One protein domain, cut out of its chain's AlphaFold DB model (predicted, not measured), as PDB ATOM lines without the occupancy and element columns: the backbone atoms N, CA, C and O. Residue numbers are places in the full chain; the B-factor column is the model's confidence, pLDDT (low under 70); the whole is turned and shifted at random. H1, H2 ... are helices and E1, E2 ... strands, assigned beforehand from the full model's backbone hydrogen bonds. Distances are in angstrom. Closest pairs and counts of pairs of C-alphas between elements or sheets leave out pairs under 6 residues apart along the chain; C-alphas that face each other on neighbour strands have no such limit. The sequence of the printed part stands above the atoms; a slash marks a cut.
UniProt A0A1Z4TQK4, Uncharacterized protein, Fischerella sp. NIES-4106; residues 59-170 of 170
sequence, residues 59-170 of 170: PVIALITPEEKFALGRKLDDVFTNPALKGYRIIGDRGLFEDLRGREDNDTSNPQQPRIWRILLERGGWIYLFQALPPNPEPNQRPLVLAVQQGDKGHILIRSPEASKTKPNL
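This is residues 59 to 170 of the 170 residues of an uncharacterized protein of Fischerella sp. NIES-4106 (UniProt A0A1Z4TQK4). Little regular structure is present: a small sandwich of two crossed sheets, E2 E3 E4 partly face to face with E1 E5, sits among long loops, with the short helix H1 off to one side. The printed part has 112 residues, under half in named elements, mostly strand, in the order E1 H1 E2 E3 E4 E5. E2 E3 E4 is a meander, each strand the antiparallel neighbour of the one before. The whole is compact, radius of gyration of the C-alphas 14.7 A, spanning 39 by 35 by 31 A.

E1, residues 60 to 64, is antiparallel to E5, residues 156 to 160; N 62 and O 158 are 2.9 A apart, within hydrogen-bond range. H1, residues 94 to 100, has every O i to N i+4 pair within range. E2, residues 117 to 123, forms a hairpin with E3, residues 126 to 131, N 120 to O 128 being 2.8 A. E3 forms another with E4, residues 145 to 149, N 129 to O 146 being 2.8 A. The closest C-alphas of E1 and E2, Val 60 and Arg 118, are 4.5 A apart.

E1 begins at C-alpha 60 (19.000, 6.124, -1.297); E2 measures 17.6 A; E5 ends at C-alpha 160 (21.152, 10.550, -2.875).

The printed part has no cut. Links E1 to H1, H1 to E2 and E3 to E4 are long. Residues 67 to 91, 151 to 154 and 166 to 170 have pLDDT under 70.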
ATOM      1  N   PRO A  59      19.936   4.567  -5.872       87.94
ATOM      2  CA  PRO A  59      19.767   5.737  -5.015       87.94
ATOM      3  C   PRO A  59      19.110   5.424  -3.662       87.94
ATOM      4  O   PRO A  59      18.076   4.752  -3.603       87.94
ATOM      5  N   VAL A  60      19.686   5.962  -2.585       89.62
ATOM      6  CA  VAL A  60      19.000   6.124  -1.297       89.62
ATOM      7  C   VAL A  60      17.931   7.186  -1.470       89.62
ATOM      8  O   VAL A  60      18.163   8.208  -2.123       89.62
ATOM      9  N   ILE A  61      16.762   6.947  -0.890       87.50
ATOM     10  CA  ILE A  61      15.614   7.832  -1.048       87.50
ATOM     11  C   ILE A  61      15.101   8.340   0.293       87.50
ATOM     12  O   ILE A  61      15.145   7.643   1.308       87.50
ATOM     13  N   ALA A  62      14.569   9.554   0.262       85.44
ATOM     14  CA  ALA A  62      13.615  10.047   1.238       85.44
ATOM     15  C   ALA A  62      12.318  10.374   0.495       85.44
ATOM     16  O   ALA A  62      12.321  11.166  -0.452       85.44
ATOM     17  N   LEU A  63      11.232   9.722   0.902       82.75
ATOM     18  CA  LEU A  63       9.899   9.944   0.363       82.75
ATOM     19  C   LEU A  63       9.140  10.877   1.304       82.75
ATOM     20  O   LEU A  63       8.983  10.578   2.485       82.75
ATOM     21  N   ILE A  64       8.646  11.982   0.761       76.88
ATOM     22  CA  ILE A  64       7.833  12.961   1.478       76.88
ATOM     23  C   ILE A  64       6.445  12.963   0.836       76.88
ATOM     24  O   ILE A  64       6.305  13.155  -0.374       76.88
ATOM     25  N   THR A  65       5.424  12.741   1.658       74.19
ATOM     26  CA  THR A  65       4.021  12.572   1.256       74.19
ATOM     27  C   THR A  65       3.115  13.433   2.139       74.19
ATOM     28  O   THR A  65       3.448  13.652   3.305       74.19
ATOM     29  N   PRO A  66       1.960  13.907   1.632       71.06
ATOM     30  CA  PRO A  66       0.954  14.579   2.454       71.06
ATOM     31  C   PRO A  66       0.463  13.706   3.621       71.06
ATOM     32  O   PRO A  66       0.232  12.506   3.441       71.06
ATOM     33  N   GLU A  67       0.246  14.330   4.786       66.38
ATOM     34  CA  GLU A  67      -0.144  13.675   6.052       66.38
ATOM     35  C   GLU A  67      -1.410  12.815   5.914       66.38
ATOM     36  O   GLU A  67      -1.493  11.706   6.428       66.38
ATOM     37  N   GLU A  68      -2.394  13.293   5.157       65.69
ATOM     38  CA  GLU A  68      -3.722  12.677   5.059       65.69
ATOM     39  C   GLU A  68      -3.786  11.406   4.183       65.69
ATOM     40  O   GLU A  68      -4.821  10.743   4.147       65.69
ATOM     41  N   LYS A  69      -2.719  11.076   3.434       63.31
ATOM     42  CA  LYS A  69      -2.728  10.000   2.419       63.31
ATOM     43  C   LYS A  69      -1.775   8.836   2.711       63.31
ATOM     44  O   LYS A  69      -1.773   7.876   1.939       63.31
ATOM     45  N   PHE A  70      -0.988   8.874   3.788       65.12
ATOM     46  CA  PHE A  70       0.001   7.829   4.064       65.12
ATOM     47  C   PHE A  70      -0.317   7.043   5.335       65.12
ATOM     48  O   PHE A  70      -0.256   7.563   6.442       65.12
ATOM     49  N   ALA A  71      -0.645   5.761   5.166       59.16
ATOM     50  CA  ALA A  71      -0.971   4.858   6.271       59.16
ATOM     51  C   ALA A  71       0.270   4.290   6.994       59.16
ATOM     52  O   ALA A  71       0.126   3.609   8.006       59.16
ATOM     53  N   LEU A  72       1.472   4.529   6.460       62.47
ATOM     54  CA  LEU A  72       2.736   3.948   6.918       62.47
ATOM     55  C   LEU A  72       3.727   5.050   7.300       62.47
ATOM     56  O   LEU A  72       4.666   5.331   6.576       62.47
ATOM     57  N   GLY A  73       3.515   5.714   8.426       59.31
ATOM     58  CA  GLY A  73       4.453   6.717   8.917       59.31
ATOM     59  C   GLY A  73       3.939   7.408  10.167       59.31
ATOM     60  O   GLY A  73       2.732   7.471  10.404       59.31
ATOM     61  N   ARG A  74       4.861   7.928  10.980       63.88
ATOM     62  CA  ARG A  74       4.520   8.775  12.128       63.88
ATOM     63  C   ARG A  74       4.300  10.221  11.691       63.88
ATOM     64  O   ARG A  74       4.909  10.695  10.731       63.88
ATOM     65  N   LYS A  75       3.451  10.931  12.433       61.06
ATOM     66  CA  LYS A  75       3.300  12.380  12.290       61.06
ATOM     67  C   LYS A  75       4.632  13.031  12.667       61.06
ATOM     68  O   LYS A  75       5.106  12.841  13.780       61.06
ATOM     69  N   LEU A  76       5.254  13.748  11.732       59.88
ATOM     70  CA  LEU A  76       6.606  14.298  11.918       59.88
ATOM     71  C   LEU A  76       6.686  15.316  13.064       59.88
ATOM     72  O   LEU A  76       7.750  15.472  13.653       59.88
ATOM     73  N   ASP A  77       5.564  15.951  13.402       62.88
ATOM     74  CA  ASP A  77       5.452  16.919  14.496       62.88
ATOM     75  C   ASP A  77       5.715  16.288  15.876       62.88
ATOM     76  O   ASP A  77       6.115  16.985  16.805       62.88
ATOM     77  N   ASP A  78       5.502  14.974  16.014       65.38
ATOM     78  CA  ASP A  78       5.817  14.214  17.223       65.38
ATOM     79  C   ASP A  78       6.433  12.861  16.853       65.38
ATOM     80  O   ASP A  78       5.768  11.833  16.703       65.38
ATOM     81  N   VAL A  79       7.758  12.871  16.722       63.50
ATOM     82  CA  VAL A  79       8.558  11.682  16.432       63.50
ATOM     83  C   VAL A  79       8.540  10.643  17.567       63.50
ATOM     84  O   VAL A  79       8.903   9.491  17.329       63.50
ATOM     85  N   PHE A  80       8.101  10.977  18.783       67.56
ATOM     86  CA  PHE A  80       8.120  10.048  19.921       67.56
ATOM     87  C   PHE A  80       6.802   9.294  20.113       67.56
ATOM     88  O   PHE A  80       6.777   8.279  20.814       67.56
ATOM     89  N   THR A  81       5.726   9.735  19.458       68.06
ATOM     90  CA  THR A  81       4.395   9.159  19.646       68.06
ATOM     91  C   THR A  81       3.919   8.424  18.400       68.06
ATOM     92  O   THR A  81       3.625   9.012  17.360       68.06
ATOM     93  N   ASN A  82       3.747   7.106  18.528       64.94
ATOM     94  CA  ASN A  82       3.018   6.330  17.529       64.94
ATOM     95  C   ASN A  82       1.531   6.726  17.567       64.94
ATOM     96  O   ASN A  82       0.906   6.597  18.626       64.94
ATOM     97  N   PRO A  83       0.928   7.169  16.448       64.25
ATOM     98  CA  PRO A  83      -0.477   7.554  16.437       64.25
ATOM     99  C   PRO A  83      -1.361   6.365  16.833       64.25
ATOM    100  O   PRO A  83      -1.136   5.219  16.431       64.25
ATOM    101  N   ALA A  84      -2.384   6.634  17.648       67.38
ATOM    102  CA  ALA A  84      -3.317   5.604  18.075       67.38
ATOM    103  C   ALA A  84      -4.101   5.074  16.865       67.38
ATOM    104  O   ALA A  84      -4.816   5.819  16.201       67.38
ATOM    105  N   LEU A  85      -4.051   3.760  16.630       67.00
ATOM    106  CA  LEU A  85      -4.763   3.074  15.537       67.00
ATOM    107  C   LEU A  85      -6.286   2.979  15.766       67.00
ATOM    108  O   LEU A  85      -6.980   2.167  15.152       67.00
ATOM    109  N   LYS A  86      -6.830   3.787  16.679       65.75
ATOM    110  CA  LYS A  86      -8.242   3.762  17.053       65.75
ATOM    111  C   LYS A  86      -9.081   4.245  15.867       65.75
ATOM    112  O   LYS A  86      -9.008   5.407  15.489       65.75
ATOM    113  N   GLY A  87      -9.885   3.345  15.301       59.06
ATOM    114  CA  GLY A  87     -10.736   3.621  14.136       59.06
ATOM    115  C   GLY A  87     -10.165   3.148  12.795       59.06
ATOM    116  O   GLY A  87     -10.887   3.177  11.801       59.06
ATOM    117  N   TYR A  88      -8.929   2.640  12.762       65.00
ATOM    118  CA  TYR A  88      -8.329   2.076  11.553       65.00
ATOM    119  C   TYR A  88      -8.552   0.563  11.483       65.00
ATOM    120  O   TYR A  88      -8.428  -0.155  12.477       65.00
ATOM    121  N   ARG A  89      -8.881   0.058  10.290       58.75
ATOM    122  CA  ARG A  89      -8.947  -1.382  10.011       58.75
ATOM    123  C   ARG A  89      -7.709  -1.783   9.219       58.75
ATOM    124  O   ARG A  89      -7.460  -1.232   8.155       58.75
ATOM    125  N   ILE A  90      -6.959  -2.750   9.738       66.25
ATOM    126  CA  ILE A  90      -5.806  -3.335   9.048       66.25
ATOM    127  C   ILE A  90      -6.296  -4.540   8.245       66.25
ATOM    128  O   ILE A  90      -6.959  -5.417   8.803       66.25
ATOM    129  N   ILE A  91      -5.963  -4.581   6.957       57.78
ATOM    130  CA  ILE A  91      -6.161  -5.732   6.070       57.78
ATOM    131  C   ILE A  91      -4.769  -6.188   5.627       57.78
ATOM    132  O   ILE A  91      -3.993  -5.372   5.139       57.78
ATOM    133  N   GLY A  92      -4.453  -7.472   5.811       73.38
ATOM    134  CA  GLY A  92      -3.122  -8.032   5.549       73.38
ATOM    135  C   GLY A  92      -2.379  -8.425   6.827       73.38
ATOM    136  O   GLY A  92      -3.000  -8.712   7.853       73.38
ATOM    137  N   ASP A  93      -1.050  -8.467   6.753       78.31
ATOM    138  CA  ASP A  93      -0.191  -8.901   7.855       78.31
ATOM    139  C   ASP A  93      -0.026  -7.792   8.907       78.31
ATOM    140  O   ASP A  93       0.689  -6.806   8.714       78.31
ATOM    141  N   ARG A  94      -0.712  -7.963  10.044       77.81
ATOM    142  CA  ARG A  94      -0.615  -7.047  11.185       77.81
ATOM    143  C   ARG A  94       0.770  -7.078  11.837       77.81
ATOM    144  O   ARG A  94       1.199  -6.040  12.318       77.81
ATOM    145  N   GLY A  95       1.446  -8.226  11.862       80.88
ATOM    146  CA  GLY A  95       2.786  -8.339  12.436       80.88
ATOM    147  C   GLY A  95       3.784  -7.502  11.646       80.88
ATOM    148  O   GLY A  95       4.470  -6.666  12.221       80.88
ATOM    149  N   LEU A  96       3.754  -7.621  10.316       76.50
ATOM    150  CA  LEU A  96       4.597  -6.813   9.433       76.50
ATOM    151  C   LEU A  96       4.342  -5.306   9.588       76.50
ATOM    152  O   LEU A  96       5.278  -4.510   9.575       76.50
ATOM    153  N   PHE A  97       3.076  -4.906   9.732       77.62
ATOM    154  CA  PHE A  97       2.733  -3.510   9.996       77.62
ATOM    155  C   PHE A  97       3.353  -3.014  11.310       77.62
ATOM    156  O   PHE A  97       3.961  -1.948  11.337       77.62
ATOM    157  N   GLU A  98       3.224  -3.791  12.385       77.12
ATOM    158  CA  GLU A  98       3.801  -3.450  13.689       77.12
ATOM    159  C   GLU A  98       5.335  -3.418  13.661       77.12
ATOM    160  O   GLU A  98       5.931  -2.545  14.287       77.12
ATOM    161  N   ASP A  99       5.972  -4.300  12.888       78.38
ATOM    162  CA  ASP A  99       7.428  -4.326  12.713       78.38
ATOM    163  C   ASP A  99       7.963  -3.099  11.967       78.38
ATOM    164  O   ASP A  99       9.096  -2.668  12.208       78.38
ATOM    165  N   LEU A 100       7.166  -2.547  11.049       78.25
ATOM    166  CA  LEU A 100       7.520  -1.353  10.284       78.25
ATOM    167  C   LEU A 100       7.223  -0.056  11.023       78.25
ATOM    168  O   LEU A 100       7.890   0.953  10.786       78.25
ATOM    169  N   ARG A 101       6.233  -0.087  11.913       75.25
ATOM    170  CA  ARG A 101       5.787   1.077  12.663       75.25
ATOM    171  C   ARG A 101       6.905   1.601  13.569       75.25
ATOM    172  O   ARG A 101       7.446   0.875  14.400       75.25
ATOM    173  N   GLY A 102       7.249   2.877  13.422       74.69
ATOM    174  CA  GLY A 102       8.364   3.526  14.118       74.69
ATOM    175  C   GLY A 102       9.753   3.197  13.551       74.69
ATOM    176  O   GLY A 102      10.759   3.550  14.168       74.69
ATOM    177  N   ARG A 103       9.830   2.499  12.410       79.00
ATOM    178  CA  ARG A 103      11.072   2.142  11.699       79.00
ATOM    179  C   ARG A 103      11.060   2.591  10.237       79.00
ATOM    180  O   ARG A 103      11.788   2.044   9.410       79.00
ATOM    181  N   GLU A 104      10.220   3.568   9.918       77.56
ATOM    182  CA  GLU A 104       9.983   4.042   8.556       77.56
ATOM    183  C   GLU A 104      11.132   4.915   8.033       77.56
ATOM    184  O   GLU A 104      11.289   5.070   6.824       77.56
ATOM    185  N   ASP A 105      11.953   5.467   8.930       79.69
ATOM    186  CA  ASP A 105      13.089   6.313   8.592       79.69
ATOM    187  C   ASP A 105      14.372   5.534   8.269       79.69
ATOM    188  O   ASP A 105      14.557   4.354   8.594       79.69
ATOM    189  N   ASN A 106      15.287   6.239   7.599       82.56
ATOM    190  CA  ASN A 106      16.656   5.775   7.459       82.56
ATOM    191  C   ASN A 106      17.386   5.972   8.790       82.56
ATOM    192  O   ASN A 106      17.382   7.067   9.349       82.56
ATOM    193  N   ASP A 107      18.067   4.933   9.258       83.25
ATOM    194  CA  ASP A 107      18.792   4.933  10.522       83.25
ATOM    195  C   ASP A 107      20.080   4.129  10.383       83.25
ATOM    196  O   ASP A 107      20.071   2.912  10.194       83.25
ATOM    197  N   THR A 108      21.203   4.830  10.482       83.62
ATOM    198  CA  THR A 108      22.548   4.250  10.431       83.62
ATOM    199  C   THR A 108      23.248   4.294  11.789       83.62
ATOM    200  O   THR A 108      24.467   4.143  11.852       83.62
ATOM    201  N   SER A 109      22.514   4.537  12.884       83.88
ATOM    202  CA  SER A 109      23.077   4.638  14.237       83.88
ATOM    203  C   SER A 109      23.672   3.319  14.731       83.88
ATOM    204  O   SER A 109      24.686   3.334  15.427       83.88
ATOM    205  N   ASN A 110      23.080   2.191  14.331       83.25
ATOM    206  CA  ASN A 110      23.608   0.853  14.554       83.25
ATOM    207  C   ASN A 110      24.226   0.304  13.255       83.25
ATOM    208  O   ASN A 110      23.484  -0.137  12.372       83.25
ATOM    209  N   PRO A 111      25.567   0.245  13.138       80.75
ATOM    210  CA  PRO A 111      26.237  -0.275  11.948       80.75
ATOM    211  C   PRO A 111      25.919  -1.740  11.631       80.75
ATOM    212  O   PRO A 111      26.058  -2.153  10.487       80.75
ATOM    213  N   GLN A 112      25.500  -2.540  12.618       81.75
ATOM    214  CA  GLN A 112      25.170  -3.955  12.406       81.75
ATOM    215  C   GLN A 112      23.763  -4.151  11.836       81.75
ATOM    216  O   GLN A 112      23.501  -5.157  11.179       81.75
ATOM    217  N   GLN A 113      22.859  -3.196  12.071       83.19
ATOM    218  CA  GLN A 113      21.482  -3.240  11.577       83.19
ATOM    219  C   GLN A 113      21.021  -1.878  11.028       83.19
ATOM    220  O   GLN A 113      20.055  -1.306  11.538       83.19
ATOM    221  N   PRO A 114      21.679  -1.335   9.988       85.81
ATOM    222  CA  PRO A 114      21.256  -0.067   9.412       85.81
ATOM    223  C   PRO A 114      19.959  -0.246   8.628       85.81
ATOM    224  O   PRO A 114      19.790  -1.222   7.893       85.81
ATOM    225  N   ARG A 115      19.065   0.734   8.738       88.50
ATOM    226  CA  ARG A 115      17.850   0.839   7.931       88.50
ATOM    227  C   ARG A 115      18.083   1.874   6.843       88.50
ATOM    228  O   ARG A 115      18.348   3.034   7.142       88.50
ATOM    229  N   ILE A 116      18.045   1.442   5.586       90.38
ATOM    230  CA  ILE A 116      18.257   2.314   4.427       90.38
ATOM    231  C   ILE A 116      17.240   1.934   3.357       90.38
ATOM    232  O   ILE A 116      17.257   0.806   2.871       90.38
ATOM    233  N   TRP A 117      16.379   2.866   2.971       91.69
ATOM    234  CA  TRP A 117      15.430   2.700   1.880       91.69
ATOM    235  C   TRP A 117      16.048   3.131   0.551       91.69
ATOM    236  O   TRP A 117      16.664   4.195   0.439       91.69
ATOM    237  N   ARG A 118      15.875   2.294  -0.471       91.94
ATOM    238  CA  ARG A 118      16.364   2.517  -1.835       91.94
ATOM    239  C   ARG A 118      15.237   2.354  -2.844       91.94
ATOM    240  O   ARG A 118      14.244   1.674  -2.591       91.94
ATOM    241  N   ILE A 119      15.393   2.988  -3.999       90.69
ATOM    242  CA  ILE A 119      14.456   2.841  -5.116       90.69
ATOM    243  C   ILE A 119      14.663   1.498  -5.820       90.69
ATOM    244  O   ILE A 119      15.778   1.166  -6.218       90.69
ATOM    245  N   LEU A 120      13.579   0.741  -5.994       91.50
ATOM    246  CA  LEU A 120      13.554  -0.439  -6.857       91.50
ATOM    247  C   LEU A 120      13.227  -0.030  -8.295       91.50
ATOM    248  O   LEU A 120      14.003  -0.290  -9.208       91.50
ATOM    249  N   LEU A 121      12.064   0.600  -8.488       90.81
ATOM    250  CA  LEU A 121      11.602   1.089  -9.786       90.81
ATOM    251  C   LEU A 121      10.469   2.108  -9.626       90.81
ATOM    252  O   LEU A 121       9.696   2.058  -8.673       90.81
ATOM    253  N   GLU A 122      10.339   2.990 -10.610       88.88
ATOM    254  CA  GLU A 122       9.209   3.908 -10.770       88.88
ATOM    255  C   GLU A 122       8.509   3.572 -12.089       88.88
ATOM    256  O   GLU A 122       9.112   3.678 -13.159       88.88
ATOM    257  N   ARG A 123       7.252   3.114 -12.041       88.50
ATOM    258  CA  ARG A 123       6.504   2.752 -13.256       88.50
ATOM    259  C   ARG A 123       4.999   2.862 -13.060       88.50
ATOM    260  O   ARG A 123       4.459   2.374 -12.077       88.50
ATOM    261  N   GLY A 124       4.311   3.452 -14.042       86.69
ATOM    262  CA  GLY A 124       2.843   3.459 -14.100       86.69
ATOM    263  C   GLY A 124       2.172   4.195 -12.937       86.69
ATOM    264  O   GLY A 124       1.127   3.754 -12.473       86.69
ATOM    265  N   GLY A 125       2.791   5.268 -12.433       86.56
ATOM    266  CA  GLY A 125       2.295   5.999 -11.263       86.56
ATOM    267  C   GLY A 125       2.547   5.289  -9.930       86.56
ATOM    268  O   GLY A 125       1.956   5.669  -8.925       86.56
ATOM    269  N   TRP A 126       3.408   4.269  -9.899       88.00
ATOM    270  CA  TRP A 126       3.839   3.594  -8.676       88.00
ATOM    271  C   TRP A 126       5.336   3.766  -8.457       88.00
ATOM    272  O   TRP A 126       6.136   3.641  -9.389       88.00
ATOM    273  N   ILE A 127       5.700   4.013  -7.205       89.12
ATOM    274  CA  ILE A 127       7.072   4.067  -6.717       89.12
ATOM    275  C   ILE A 127       7.275   2.827  -5.852       89.12
ATOM    276  O   ILE A 127       6.602   2.656  -4.835       89.12
ATOM    277  N   TYR A 128       8.190   1.954  -6.255       90.62
ATOM    278  CA  TYR A 128       8.562   0.776  -5.483       90.62
ATOM    279  C   TYR A 128       9.877   1.052  -4.776       90.62
ATOM    280  O   TYR A 128      10.895   1.347  -5.402       90.62
ATOM    281  N   LEU A 129       9.834   0.948  -3.460       91.06
ATOM    282  CA  LEU A 129      10.942   1.163  -2.551       91.06
ATOM    283  C   LEU A 129      11.300  -0.169  -1.918       91.06
ATOM    284  O   LEU A 129      10.427  -1.011  -1.724       91.06
ATOM    285  N   PHE A 130      12.559  -0.368  -1.562       92.88
ATOM    286  CA  PHE A 130      12.947  -1.526  -0.776       92.88
ATOM    287  C   PHE A 130      13.912  -1.152   0.338       92.88
ATOM    288  O   PHE A 130      14.737  -0.249   0.190       92.88
ATOM    289  N   GLN A 131      13.809  -1.861   1.457       91.81
ATOM    290  CA  GLN A 131      14.761  -1.742   2.550       91.81
ATOM    291  C   GLN A 131      16.016  -2.545   2.200       91.81
ATOM    292  O   GLN A 131      15.948  -3.761   2.003       91.81
ATOM    293  N   ALA A 132      17.160  -1.869   2.123       92.38
ATOM    294  CA  ALA A 132      18.442  -2.501   1.874       92.38
ATOM    295  C   ALA A 132      18.751  -3.532   2.968       92.38
ATOM    296  O   ALA A 132      18.490  -3.320   4.154       92.38
ATOM    297  N   LEU A 133      19.330  -4.650   2.554       92.19
ATOM    298  CA  LEU A 133      19.738  -5.713   3.455       92.19
ATOM    299  C   LEU A 133      20.859  -5.226   4.386       92.19
ATOM    300  O   LEU A 133      21.722  -4.462   3.943       92.19
ATOM    301  N   PRO A 134      20.886  -5.673   5.656       88.81
ATOM    302  CA  PRO A 134      21.977  -5.358   6.576       88.81
ATOM    303  C   PRO A 134      23.317  -5.954   6.092       88.81
ATOM    304  O   PRO A 134      23.315  -6.806   5.203       88.81
ATOM    305  N   PRO A 135      24.470  -5.555   6.669       85.00
ATOM    306  CA  PRO A 135      25.798  -6.009   6.237       85.00
ATOM    307  C   PRO A 135      26.022  -7.522   6.323       85.00
ATOM    308  O   PRO A 135      26.819  -8.062   5.561       85.00
ATOM    309  N   ASN A 136      25.318  -8.208   7.228       85.25
ATOM    310  CA  ASN A 136      25.383  -9.661   7.382       85.25
ATOM    311  C   ASN A 136      23.978 -10.286   7.288       85.25
ATOM    312  O   ASN A 136      23.418 -10.695   8.306       85.25
ATOM    313  N   PRO A 137      23.360 -10.293   6.094       85.31
ATOM    314  CA  PRO A 137      21.994 -10.751   5.926       85.31
ATOM    315  C   PRO A 137      21.939 -12.271   5.764       85.31
ATOM    316  O   PRO A 137      22.761 -12.849   5.046       85.31
ATOM    317  N   GLU A 138      20.934 -12.926   6.349       88.44
ATOM    318  CA  GLU A 138      20.779 -14.384   6.237       88.44
ATOM    319  C   GLU A 138      20.663 -14.822   4.765       88.44
ATOM    320  O   GLU A 138      20.071 -14.088   3.964       88.44
ATOM    321  N   PRO A 139      21.139 -16.020   4.370       84.81
ATOM    322  CA  PRO A 139      21.193 -16.441   2.961       84.81
ATOM    323  C   PRO A 139      19.868 -16.293   2.195       84.81
ATOM    324  O   PRO A 139      19.843 -15.917   1.020       84.81
ATOM    325  N   ASN A 140      18.746 -16.521   2.879       86.19
ATOM    326  CA  ASN A 140      17.405 -16.436   2.303       86.19
ATOM    327  C   ASN A 140      16.649 -15.155   2.660       86.19
ATOM    328  O   ASN A 140      15.522 -14.981   2.201       86.19
ATOM    329  N   GLN A 141      17.268 -14.230   3.397       88.50
ATOM    330  CA  GLN A 141      16.664 -12.938   3.694       88.50
ATOM    331  C   GLN A 141      16.336 -12.214   2.388       88.50
ATOM    332  O   GLN A 141      17.111 -12.250   1.423       88.50
ATOM    333  N   ARG A 142      15.174 -11.574   2.336       87.19
ATOM    334  CA  ARG A 142      14.738 -10.763   1.200       87.19
ATOM    335  C   ARG A 142      14.503  -9.337   1.684       87.19
ATOM    336  O   ARG A 142      14.068  -9.169   2.823       87.19
ATOM    337  N   PRO A 143      14.830  -8.327   0.865       89.69
ATOM    338  CA  PRO A 143      14.515  -6.958   1.217       89.69
ATOM    339  C   PRO A 143      12.995  -6.796   1.267       89.69
ATOM    340  O   PRO A 143      12.274  -7.324   0.416       89.69
ATOM    341  N   LEU A 144      12.514  -6.065   2.264       88.75
ATOM    342  CA  LEU A 144      11.125  -5.637   2.297       88.75
ATOM    343  C   LEU A 144      10.877  -4.672   1.136       88.75
ATOM    344  O   LEU A 144      11.691  -3.779   0.920       88.75
ATOM    345  N   VAL A 145       9.752  -4.821   0.434       89.69
ATOM    346  CA  VAL A 145       9.354  -3.929  -0.662       89.69
ATOM    347  C   VAL A 145       8.090  -3.171  -0.274       89.69
ATOM    348  O   VAL A 145       7.091  -3.774   0.111       89.69
ATOM    349  N   LEU A 146       8.133  -1.851  -0.415       86.12
ATOM    350  CA  LEU A 146       7.015  -0.944  -0.215       86.12
ATOM    351  C   LEU A 146       6.584  -0.360  -1.563       86.12
ATOM    352  O   LEU A 146       7.402   0.191  -2.295       86.12
ATOM    353  N   ALA A 147       5.296  -0.461  -1.884       86.56
ATOM    354  CA  ALA A 147       4.715   0.157  -3.070       86.56
ATOM    355  C   ALA A 147       3.923   1.403  -2.667       86.56
ATOM    356  O   ALA A 147       3.021   1.331  -1.834       86.56
ATOM    357  N   VAL A 148       4.249   2.537  -3.278       83.12
ATOM    358  CA  VAL A 148       3.594   3.820  -3.026       83.12
ATOM    359  C   VAL A 148       2.952   4.312  -4.312       83.12
ATOM    360  O   VAL A 148       3.626   4.479  -5.328       83.12
ATOM    361  N   GLN A 149       1.644   4.550  -4.273       81.56
ATOM    362  CA  GLN A 149       0.922   5.120  -5.403       81.56
ATOM    363  C   GLN A 149       1.146   6.629  -5.457       81.56
ATOM    364  O   GLN A 149       0.921   7.323  -4.467       81.56
ATOM    365  N   GLN A 150       1.542   7.147  -6.613       75.25
ATOM    366  CA  GLN A 150       1.638   8.575  -6.883       75.25
ATOM    367  C   GLN A 150       0.227   9.180  -6.894       75.25
ATOM    368  O   GLN A 150      -0.584   8.864  -7.759       75.25
ATOM    369  N   GLY A 151      -0.091   9.989  -5.878       68.75
ATOM    370  CA  GLY A 151      -1.410  10.613  -5.724       68.75
ATOM    371  C   GLY A 151      -1.498  12.008  -6.350       68.75
ATOM    372  O   GLY A 151      -0.483  12.601  -6.704       68.75
ATOM    373  N   ASP A 152      -2.709  12.575  -6.398       64.50
ATOM    374  CA  ASP A 152      -2.987  13.882  -7.042       64.50
ATOM    375  C   ASP A 152      -2.237  15.067  -6.419       64.50
ATOM    376  O   ASP A 152      -1.934  16.045  -7.092       64.50
ATOM    377  N   LYS A 153      -1.937  14.978  -5.116       68.56
ATOM    378  CA  LYS A 153      -1.152  15.985  -4.381       68.56
ATOM    379  C   LYS A 153       0.365  15.807  -4.570       68.56
ATOM    380  O   LYS A 153       1.133  16.617  -4.067       68.56
ATOM    381  N   GLY A 154       0.778  14.777  -5.312       65.38
ATOM    382  CA  GLY A 154       2.170  14.437  -5.579       65.38
ATOM    383  C   GLY A 154       2.906  13.851  -4.371       65.38
ATOM    384  O   GLY A 154       2.455  13.942  -3.232       65.38
ATOM    385  N   HIS A 155       4.065  13.254  -4.652       77.25
ATOM    386  CA  HIS A 155       5.071  12.870  -3.660       77.25
ATOM    387  C   HIS A 155       6.386  13.531  -4.036       77.25
ATOM    388  O   HIS A 155       6.712  13.616  -5.223       77.25
ATOM    389  N   ILE A 156       7.152  13.971  -3.043       78.94
ATOM    390  CA  ILE A 156       8.497  14.500  -3.260       78.94
ATOM    391  C   ILE A 156       9.495  13.398  -2.913       78.94
ATOM    392  O   ILE A 156       9.465  12.832  -1.823       78.94
ATOM    393  N   LEU A 157      10.377  13.093  -3.860       83.31
ATOM    394  CA  LEU A 157      11.443  12.108  -3.714       83.31
ATOM    395  C   LEU A 157      12.791  12.817  -3.743       83.31
ATOM    396  O   LEU A 157      13.185  13.365  -4.772       83.31
ATOM    397  N   ILE A 158      13.517  12.760  -2.630       83.06
ATOM    398  CA  ILE A 158      14.912  13.195  -2.565       83.06
ATOM    399  C   ILE A 158      15.782  11.960  -2.767       83.06
ATOM    400  O   ILE A 158      15.631  10.976  -2.046       83.06
ATOM    401  N   ARG A 159      16.680  12.008  -3.754       87.56
ATOM    402  CA  ARG A 159      17.564  10.895  -4.118       87.56
ATOM    403  C   ARG A 159      19.004  11.278  -3.820       87.56
ATOM    404  O   ARG A 159      19.450  12.345  -4.231       87.56
ATOM    405  N   SER A 160      19.727  10.392  -3.151       85.50
ATOM    406  CA  SER A 160      21.152  10.550  -2.875       85.50
ATOM    407  C   SER A 160      21.892   9.247  -3.182       85.50
ATOM    408  O   SER A 160      21.368   8.174  -2.881       85.50
ATOM    409  N   PRO A 161      23.107   9.293  -3.758       80.62
ATOM    410  CA  PRO A 161      23.942   8.100  -3.909       80.62
ATOM    411  C   PRO A 161      24.288   7.465  -2.552       80.62
ATOM    412  O   PRO A 161      24.319   6.243  -2.418       80.62
ATOM    413  N   GLU A 162      24.500   8.304  -1.534       84.88
ATOM    414  CA  GLU A 162      24.858   7.893  -0.176       84.88
ATOM    415  C   GLU A 162      23.744   8.215   0.825       84.88
ATOM    416  O   GLU A 162      23.018   9.202   0.683       84.88
ATOM    417  N   ALA A 163      23.629   7.402   1.875       82.25
ATOM    418  CA  ALA A 163      22.747   7.710   2.995       82.25
ATOM    419  C   ALA A 163      23.251   8.951   3.750       82.25
ATOM    420  O   ALA A 163      24.458   9.164   3.882       82.25
ATOM    421  N   SER A 164      22.321   9.760   4.268       81.12
ATOM    422  CA  SER A 164      22.677  10.910   5.102       81.12
ATOM    423  C   SER A 164      23.462  10.446   6.329       81.12
ATOM    424  O   SER A 164      22.996   9.598   7.086       81.12
ATOM    425  N   LYS A 165      24.645  11.030   6.535       77.94
ATOM    426  CA  LYS A 165      25.452  10.849   7.756       77.94
ATOM    427  C   LYS A 165      25.051  11.835   8.851       77.94
ATOM    428  O   LYS A 165      25.461  11.689  10.002       77.94
ATOM    429  N   THR A 166      24.271  12.851   8.488       69.81
ATOM    430  CA  THR A 166      23.748  13.841   9.417       69.81
ATOM    431  C   THR A 166      22.714  13.154  10.285       69.81
ATOM    432  O   THR A 166      21.677  12.710   9.788       69.81
ATOM    433  N   LYS A 167      23.007  13.062  11.585       60.66
ATOM    434  CA  LYS A 167      21.994  12.681  12.562       60.66
ATOM    435  C   LYS A 167      20.874  13.716  12.468       60.66
ATOM    436  O   LYS A 167      21.199  14.904  12.406       60.66
ATOM    437  N   PRO A 168      19.597  13.309  12.426       58.69
ATOM    438  CA  PRO A 168      18.524  14.274  12.593       58.69
ATOM    439  C   PRO A 168      18.825  15.056  13.874       58.69
ATOM    440  O   PRO A 168      19.074  14.454  14.921       58.69
ATOM    441  N   ASN A 169      18.921  16.383  13.762       49.97
ATOM    442  CA  ASN A 169      18.940  17.236  14.941       49.97
ATOM    443  C   ASN A 169      17.541  17.097  15.541       49.97
ATOM    444  O   ASN A 169      16.580  17.621  14.980       49.97
ATOM    445  N   LEU A 170      17.463  16.254  16.569       47.06
ATOM    446  CA  LEU A 170      16.280  15.974  17.372       47.06
ATOM    447  C   LEU A 170      15.994  17.157  18.294       47.06
ATOM    448  O   LEU A 170      16.967  17.651  18.911       47.06
TER     449      LEU A 170